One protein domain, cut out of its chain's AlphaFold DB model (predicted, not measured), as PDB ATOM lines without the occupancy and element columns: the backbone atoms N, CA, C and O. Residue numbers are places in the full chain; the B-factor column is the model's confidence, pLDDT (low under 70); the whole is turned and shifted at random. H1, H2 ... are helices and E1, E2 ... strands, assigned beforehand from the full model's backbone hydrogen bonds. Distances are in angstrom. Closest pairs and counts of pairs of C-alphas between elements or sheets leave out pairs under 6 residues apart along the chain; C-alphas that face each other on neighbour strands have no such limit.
ATOM      1  N   ILE A   7       3.387  51.100   6.640       85.69
ATOM      2  CA  ILE A   7       4.005  51.541   5.386       85.69
ATOM      3  C   ILE A   7       4.914  52.712   5.678       85.69
ATOM      4  O   ILE A   7       4.463  53.754   6.151       85.69
ATOM      5  N   ARG A   8       6.180  52.550   5.315       86.00
ATOM      6  CA  ARG A   8       7.155  53.626   5.280       86.00
ATOM      7  C   ARG A   8       7.401  54.050   3.849       86.00
ATOM      8  O   ARG A   8       7.608  53.202   2.987       86.00
ATOM      9  N   VAL A   9       7.393  55.353   3.613       87.94
ATOM     10  CA  VAL A   9       7.757  55.951   2.329       87.94
ATOM     11  C   VAL A   9       9.006  56.786   2.548       87.94
ATOM     12  O   VAL A   9       9.095  57.530   3.522       87.94
ATOM     13  N   GLU A  10       9.984  56.635   1.666       86.81
ATOM     14  CA  GLU A  10      11.270  57.309   1.758       86.81
ATOM     15  C   GLU A  10      11.634  57.931   0.411       86.81
ATOM     16  O   GLU A  10      11.408  57.352  -0.655       86.81
ATOM     17  N   ARG A  11      12.204  59.136   0.455       87.44
ATOM     18  CA  ARG A  11      12.712  59.813  -0.735       87.44
ATOM     19  C   ARG A  11      14.155  59.384  -0.987       87.44
ATOM     20  O   ARG A  11      15.026  59.668  -0.172       87.44
ATOM     21  N   GLN A  12      14.413  58.765  -2.135       85.00
ATOM     22  CA  GLN A  12      15.753  58.369  -2.577       85.00
ATOM     23  C   GLN A  12      16.174  59.094  -3.867       85.00
ATOM     24  O   GLN A  12      15.372  59.732  -4.558       85.00
ATOM     25  N   THR A  13      17.464  59.007  -4.204       78.94
ATOM     26  CA  THR A  13      18.016  59.477  -5.484       78.94
ATOM     27  C   THR A  13      17.421  58.663  -6.630       78.94
ATOM     28  O   THR A  13      17.844  57.541  -6.886       78.94
ATOM     29  N   GLY A  14      16.409  59.227  -7.287       82.75
ATOM     30  CA  GLY A  14      15.646  58.568  -8.353       82.75
ATOM     31  C   GLY A  14      14.131  58.602  -8.146       82.75
ATOM     32  O   GLY A  14      13.401  58.355  -9.096       82.75
ATOM     33  N   GLY A  15      13.649  58.958  -6.947       89.56
ATOM     34  CA  GLY A  15      12.216  59.086  -6.672       89.56
ATOM     35  C   GLY A  15      11.820  58.647  -5.265       89.56
ATOM     36  O   GLY A  15      12.635  58.598  -4.347       89.56
ATOM     37  N   TRP A  16      10.542  58.353  -5.091       89.62
ATOM     38  CA  TRP A  16       9.931  57.882  -3.858       89.62
ATOM     39  C   TRP A  16       9.858  56.363  -3.854       89.62
ATOM     40  O   TRP A  16       9.339  55.757  -4.787       89.62
ATOM     41  N   VAL A  17      10.350  55.742  -2.794       88.50
ATOM     42  CA  VAL A  17      10.251  54.297  -2.581       88.50
ATOM     43  C   VAL A  17       9.415  54.031  -1.343       88.50
ATOM     44  O   VAL A  17       9.329  54.875  -0.453       88.50
ATOM     45  N   TRP A  18       8.780  52.867  -1.275       89.50
ATOM     46  CA  TRP A  18       7.980  52.486  -0.115       89.50
ATOM     47  C   TRP A  18       8.315  51.070   0.354       89.50
ATOM     48  O   TRP A  18       8.696  50.216  -0.445       89.50
ATOM     49  N   ALA A  19       8.157  50.810   1.650       86.44
ATOM     50  CA  ALA A  19       8.324  49.497   2.261       86.44
ATOM     51  C   ALA A  19       7.239  49.236   3.313       86.44
ATOM     52  O   ALA A  19       6.979  50.062   4.186       86.44
ATOM     53  N   ALA A  20       6.608  48.069   3.224       85.62
ATOM     54  CA  ALA A  20       5.740  47.506   4.244       85.62
ATOM     55  C   ALA A  20       6.588  46.754   5.269       85.62
ATOM     56  O   ALA A  20       7.211  45.739   4.940       85.62
ATOM     57  N   ILE A  21       6.579  47.236   6.506       83.69
ATOM     58  CA  ILE A  21       7.314  46.655   7.623       83.69
ATOM     59  C   ILE A  21       6.355  46.188   8.711       83.69
ATOM     60  O   ILE A  21       5.356  46.839   9.001       83.69
ATOM     61  N   VAL A  22       6.663  45.058   9.331       79.00
ATOM     62  CA  VAL A  22       6.024  44.630  10.572       79.00
ATOM     63  C   VAL A  22       7.009  44.907  11.701       79.00
ATOM     64  O   VAL A  22       8.122  44.363  11.680       79.00
ATOM     65  N   PRO A  23       6.651  45.770  12.666       67.69
ATOM     66  CA  PRO A  23       7.487  45.986  13.834       67.69
ATOM     67  C   PRO A  23       7.558  44.683  14.637       67.69
ATOM     68  O   PRO A  23       6.532  44.114  15.005       67.69
ATOM     69  N   SER A  24       8.769  44.189  14.893       67.50
ATOM     70  CA  SER A  24       8.952  43.042  15.780       67.50
ATOM     71  C   SER A  24       8.769  43.474  17.233       67.50
ATOM     72  O   SER A  24       9.311  44.493  17.658       67.50
ATOM     73  N   THR A  25       8.022  42.687  18.003       63.44
ATOM     74  CA  THR A  25       7.673  42.998  19.397       63.44
ATOM     75  C   THR A  25       8.829  42.820  20.384       63.44
ATOM     76  O   THR A  25       8.774  43.382  21.472       63.44
ATOM     77  N   ASP A  26       9.900  42.121  19.996       67.00
ATOM     78  CA  ASP A  26      10.927  41.635  20.936       67.00
ATOM     79  C   ASP A  26      12.302  42.302  20.745       67.00
ATOM     80  O   ASP A  26      13.345  41.685  20.951       67.00
ATOM     81  N   GLY A  27      12.334  43.553  20.270       62.47
ATOM     82  CA  GLY A  27      13.590  44.263  19.972       62.47
ATOM     83  C   GLY A  27      14.363  43.693  18.773       62.47
ATOM     84  O   GLY A  27      15.484  44.117  18.492       62.47
ATOM     85  N   ALA A  28      13.764  42.741  18.055       67.44
ATOM     86  CA  ALA A  28      14.294  42.205  16.814       67.44
ATOM     87  C   ALA A  28      14.159  43.218  15.667       67.44
ATOM     88  O   ALA A  28      13.353  44.152  15.705       67.44
ATOM     89  N   ALA A  29      14.977  43.034  14.632       69.06
ATOM     90  CA  ALA A  29      14.964  43.912  13.476       69.06
ATOM     91  C   ALA A  29      13.591  43.847  12.765       69.06
ATOM     92  O   ALA A  29      13.089  42.740  12.555       69.06
ATOM     93  N   PRO A  30      12.999  44.993  12.369       70.44
ATOM     94  CA  PRO A  30      11.687  45.030  11.727       70.44
ATOM     95  C   PRO A  30      11.643  44.140  10.488       70.44
ATOM     96  O   PRO A  30      12.537  44.201   9.646       70.44
ATOM     97  N   GLN A  31      10.600  43.330  10.345       76.88
ATOM     98  CA  GLN A  31      10.497  42.429   9.204       76.88
ATOM     99  C   GLN A  31       9.883  43.161   8.011       76.88
ATOM    100  O   GLN A  31       8.767  43.670   8.093       76.88
ATOM    101  N   ILE A  32      10.603  43.215   6.890       78.25
ATOM    102  CA  ILE A  32      10.095  43.810   5.650       78.25
ATOM    103  C   ILE A  32       9.261  42.751   4.933       78.25
ATOM    104  O   ILE A  32       9.788  41.729   4.500       78.25
ATOM    105  N   LEU A  33       7.958  42.992   4.804       78.31
ATOM    106  CA  LEU A  33       7.056  42.098   4.075       78.31
ATOM    107  C   LEU A  33       7.095  42.355   2.571       78.31
ATOM    108  O   LEU A  33       6.978  41.430   1.771       78.31
ATOM    109  N   HIS A  34       7.192  43.626   2.185       81.44
ATOM    110  CA  HIS A  34       7.201  44.033   0.788       81.44
ATOM    111  C   HIS A  34       7.843  45.404   0.646       81.44
ATOM    112  O   HIS A  34       7.730  46.234   1.540       81.44
ATOM    113  N   GLN A  35       8.459  45.667  -0.497       84.81
ATOM    114  CA  GLN A  35       8.956  46.993  -0.855       84.81
ATOM    115  C   GLN A  35       8.691  47.287  -2.327       84.81
ATOM    116  O   GLN A  35       8.410  46.361  -3.097       84.81
ATOM    117  N   SER A  36       8.776  48.557  -2.711       84.56
ATOM    118  CA  SER A  36       8.764  48.946  -4.112       84.56
ATOM    119  C   SER A  36      10.034  48.457  -4.806       84.56
ATOM    120  O   SER A  36      11.137  48.543  -4.267       84.56
ATOM    121  N   LEU A  37       9.876  47.911  -6.011       81.25
ATOM    122  CA  LEU A  37      11.001  47.488  -6.855       81.25
ATOM    123  C   LEU A  37      11.589  48.652  -7.659       81.25
ATOM    124  O   LEU A  37      12.696  48.553  -8.180       81.25
ATOM    125  N   GLU A  38      10.833  49.741  -7.759       82.38
ATOM    126  CA  GLU A  38      11.159  50.925  -8.539       82.38
ATOM    127  C   GLU A  38      10.914  52.181  -7.700       82.38
ATOM    128  O   GLU A  38      10.186  52.157  -6.699       82.38
ATOM    129  N   ALA A  39      11.558  53.273  -8.106       85.00
ATOM    130  CA  ALA A  39      11.354  54.584  -7.520       85.00
ATOM    131  C   ALA A  39      10.238  55.311  -8.280       85.00
ATOM    132  O   ALA A  39      10.281  55.450  -9.501       85.00
ATOM    133  N   PHE A  40       9.234  55.777  -7.548       86.50
ATOM    134  CA  PHE A  40       8.097  56.498  -8.094       86.50
ATOM    135  C   PHE A  40       8.401  57.994  -8.236       86.50
ATOM    136  O   PHE A  40       9.111  58.573  -7.414       86.50
ATOM    137  N   PRO A  41       7.825  58.678  -9.234       86.81
ATOM    138  CA  PRO A  41       8.060  60.107  -9.428       86.81
ATOM    139  C   PRO A  41       7.424  60.980  -8.332       86.81
ATOM    140  O   PRO A  41       7.912  62.081  -8.079       86.81
ATOM    141  N   SER A  42       6.375  60.501  -7.651       90.12
ATOM    142  CA  SER A  42       5.680  61.228  -6.579       90.12
ATOM    143  C   SER A  42       5.370  60.344  -5.368       90.12
ATOM    144  O   SER A  42       5.331  59.113  -5.470       90.12
ATOM    145  N   GLU A  43       5.149  60.982  -4.218       87.44
ATOM    146  CA  GLU A  43       4.829  60.304  -2.959       87.44
ATOM    147  C   GLU A  43       3.464  59.610  -3.048       87.44
ATOM    148  O   GLU A  43       3.297  58.469  -2.620       87.44
ATOM    149  N   GLU A  44       2.495  60.256  -3.691       88.50
ATOM    150  CA  GLU A  44       1.137  59.749  -3.876       88.50
ATOM    151  C   GLU A  44       1.123  58.504  -4.760       88.50
ATOM    152  O   GLU A  44       0.351  57.578  -4.506       88.50
ATOM    153  N   ALA A  45       1.990  58.451  -5.777       86.38
ATOM    154  CA  ALA A  45       2.150  57.273  -6.621       86.38
ATOM    155  C   ALA A  45       2.723  56.090  -5.820       86.38
ATOM    156  O   ALA A  45       2.186  54.982  -5.902       86.38
ATOM    157  N   ALA A  46       3.738  56.341  -4.985       86.56
ATOM    158  CA  ALA A  46       4.299  55.335  -4.085       86.56
ATOM    159  C   ALA A  46       3.253  54.834  -3.073       86.56
ATOM    160  O   ALA A  46       3.062  53.629  -2.912       86.56
ATOM    161  N   LEU A  47       2.505  55.744  -2.443       86.50
ATOM    162  CA  LEU A  47       1.425  55.401  -1.514       86.50
ATOM    163  C   LEU A  47       0.281  54.647  -2.201       86.50
ATOM    164  O   LEU A  47      -0.297  53.728  -1.615       86.50
ATOM    165  N   GLY A  48      -0.064  55.024  -3.431       87.44
ATOM    166  CA  GLY A  48      -1.094  54.367  -4.228       87.44
ATOM    167  C   GLY A  48      -0.748  52.909  -4.523       87.44
ATOM    168  O   GLY A  48      -1.606  52.033  -4.389       87.44
ATOM    169  N   ASP A  49       0.508  52.636  -4.864       87.31
ATOM    170  CA  ASP A  49       1.013  51.277  -5.061       87.31
ATOM    171  C   ASP A  49       1.064  50.484  -3.741       87.31
ATOM    172  O   ASP A  49       0.479  49.400  -3.636       87.31
ATOM    173  N   ALA A  50       1.619  51.086  -2.685       85.12
ATOM    174  CA  ALA A  50       1.676  50.504  -1.345       85.12
ATOM    175  C   ALA A  50       0.293  50.071  -0.824       85.12
ATOM    176  O   ALA A  50       0.125  48.982  -0.268       85.12
ATOM    177  N   ARG A  51      -0.736  50.901  -1.044       84.75
ATOM    178  CA  ARG A  51      -2.124  50.609  -0.649       84.75
ATOM    179  C   ARG A  51      -2.706  49.409  -1.389       84.75
ATOM    180  O   ARG A  51      -3.392  48.602  -0.757       84.75
ATOM    181  N   LYS A  52      -2.433  49.252  -2.690       84.31
ATOM    182  CA  LYS A  52      -2.873  48.071  -3.462       84.31
ATOM    183  C   LYS A  52      -2.275  46.796  -2.879       84.31
ATOM    184  O   LYS A  52      -2.975  45.797  -2.696       84.31
ATOM    185  N   VAL A  53      -0.992  46.848  -2.535       78.00
ATOM    186  CA  VAL A  53      -0.282  45.718  -1.936       78.00
ATOM    187  C   VAL A  53      -0.820  45.409  -0.536       78.00
ATOM    188  O   VAL A  53      -1.143  44.255  -0.254       78.00
ATOM    189  N   LEU A  54      -1.042  46.418   0.310       74.69
ATOM    190  CA  LEU A  54      -1.678  46.252   1.623       74.69
ATOM    191  C   LEU A  54      -3.073  45.627   1.545       74.69
ATOM    192  O   LEU A  54      -3.403  44.759   2.350       74.69
ATOM    193  N   GLN A  55      -3.910  46.048   0.593       74.56
ATOM    194  CA  GLN A  55      -5.234  45.453   0.396       74.56
ATOM    195  C   GLN A  55      -5.122  43.974   0.007       74.56
ATOM    196  O   GLN A  55      -5.840  43.133   0.551       74.56
ATOM    197  N   LYS A  56      -4.159  43.635  -0.858       71.50
ATOM    198  CA  LYS A  56      -3.851  42.247  -1.221       71.50
ATOM    199  C   LYS A  56      -3.329  41.441  -0.029       71.50
ATOM    200  O   LYS A  56      -3.662  40.260   0.085       71.50
ATOM    201  N   PHE A  57      -2.557  42.053   0.870       66.38
ATOM    202  CA  PHE A  57      -2.125  41.427   2.119       66.38
ATOM    203  C   PHE A  57      -3.281  41.218   3.086       66.38
ATOM    204  O   PHE A  57      -3.419  40.108   3.578       66.38
ATOM    205  N   LYS A  58      -4.162  42.202   3.300       63.88
ATOM    206  CA  LYS A  58      -5.369  42.027   4.130       63.88
ATOM    207  C   LYS A  58      -6.233  40.871   3.625       63.88
ATOM    208  O   LYS A  58      -6.705  40.062   4.417       63.88
ATOM    209  N   PHE A  59      -6.367  40.742   2.306       54.75
ATOM    210  CA  PHE A  59      -7.102  39.636   1.695       54.75
ATOM    211  C   PHE A  59      -6.373  38.286   1.823       54.75
ATOM    212  O   PHE A  59      -7.007  37.250   2.013       54.75
ATOM    213  N   ASN A  60      -5.036  38.275   1.748       51.06
ATOM    214  CA  ASN A  60      -4.242  37.054   1.908       51.06
ATOM    215  C   ASN A  60      -4.053  36.631   3.366       51.06
ATOM    216  O   ASN A  60      -3.987  35.434   3.604       51.06
ATOM    217  N   LEU A  61      -4.009  37.549   4.334       49.88
ATOM    218  CA  LEU A  61      -3.908  37.226   5.761       49.88
ATOM    219  C   LEU A  61      -5.173  36.497   6.233       49.88
ATOM    220  O   LEU A  61      -5.083  35.497   6.935       49.88
ATOM    221  N   LEU A  62      -6.344  36.918   5.734       49.84
ATOM    222  CA  LEU A  62      -7.615  36.214   5.941       49.84
ATOM    223  C   LEU A  62      -7.661  34.834   5.258       49.84
ATOM    224  O   LEU A  62      -8.468  33.991   5.638       49.84
ATOM    225  N   ARG A  63      -6.791  34.573   4.268       45.06
ATOM    226  CA  ARG A  63      -6.684  33.275   3.577       45.06
ATOM    227  C   ARG A  63      -5.530  32.388   4.055       45.06
ATOM    228  O   ARG A  63      -5.574  31.184   3.819       45.06
ATOM    229  N   ARG A  64      -4.478  32.946   4.661       45.97
ATOM    230  CA  ARG A  64      -3.200  32.265   4.928       45.97
ATOM    231  C   ARG A  64      -2.832  32.325   6.406       45.97
ATOM    232  O   ARG A  64      -1.831  32.912   6.789       45.97
ATOM    233  N   ASN A  65      -3.568  31.580   7.216       40.81
ATOM    234  CA  ASN A  65      -3.154  31.192   8.566       40.81
ATOM    235  C   ASN A  65      -2.045  30.097   8.548       40.81
ATOM    236  O   ASN A  65      -2.050  29.196   9.382       40.81
TER     237      ASN A  65
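What this domain is: This is residues 7 to 65 of the 103 residues of an uncharacterized protein of Caballeronia terrestris (UniProt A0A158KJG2). One long helix, H1, lies over one face of a small sheet of three strands and leaves the other face bare: two layers, a helix on one face of a sheet. The tip of the link between E2 and E3, residues 24 to 29, sticks out, and so do residues 58 to 65, of which 58 to 61 belong to H1. The 59 printed residues hold E1, E2, E3 and H1 in that order, in the mixed class; the antiparallel sheet, order E1 - E2 - E3, is a meander, each strand the antiparallel neighbour of the one before. The whole is only just loose, close to compact, with a radius of gyration of the C-alphas of 12.7 A, and flat, spanning 36 by 28 by 15 A.

How they stand to each other: Begin at E1, residues 7 to 12, which forms a hairpin with E2, residues 15 to 22; look for N 10 and O 17, 2.8 A apart. E2 forms the next hairpin with E3, residues 31 to 35, where N 22 and O 31 are 2.8 A apart. The sheet is only just strongly twisted, its C-alphas up to 4.4 A off the best plane. H1, residues 43 to 61, is on the sheet at a height of 9.1 A and runs along the strands, at 23 degrees to E2 on the local plane. It lies over E2, E3 and, only just, E1, on which 3 of its C-alphas fall. H1 touches E2, the closest C-alphas being those of Trp 16 and Glu 43, 5.7 A apart. It touches E1 too, closest at the C-alphas of Ile 7 and Ala 50, 7.2 A apart; E3 and H1 are near each other. In H1 every O i to N i+4 pair is within hydrogen-bond range.

Where its parts are: Find C-alpha 7 at (4.005, 51.541, 5.386), where E1 begins its 15.7 A. E2 is 23.3 A long and E3 11.2 A. From C-alpha 43 at (4.829, 60.304, -2.959), H1 runs 26.2 A to C-alpha 61 at (-3.908, 37.226, 5.761).

The domain as a whole: The C-alphas of Thr 13 and Asn 65, 38.0 A apart, are the two farthest apart. The printed part has no cut; the link E1 to E2 is tight, the other two short. Confidence is low, with pLDDT under 70, at residues 23 to 29 and 57 to 65.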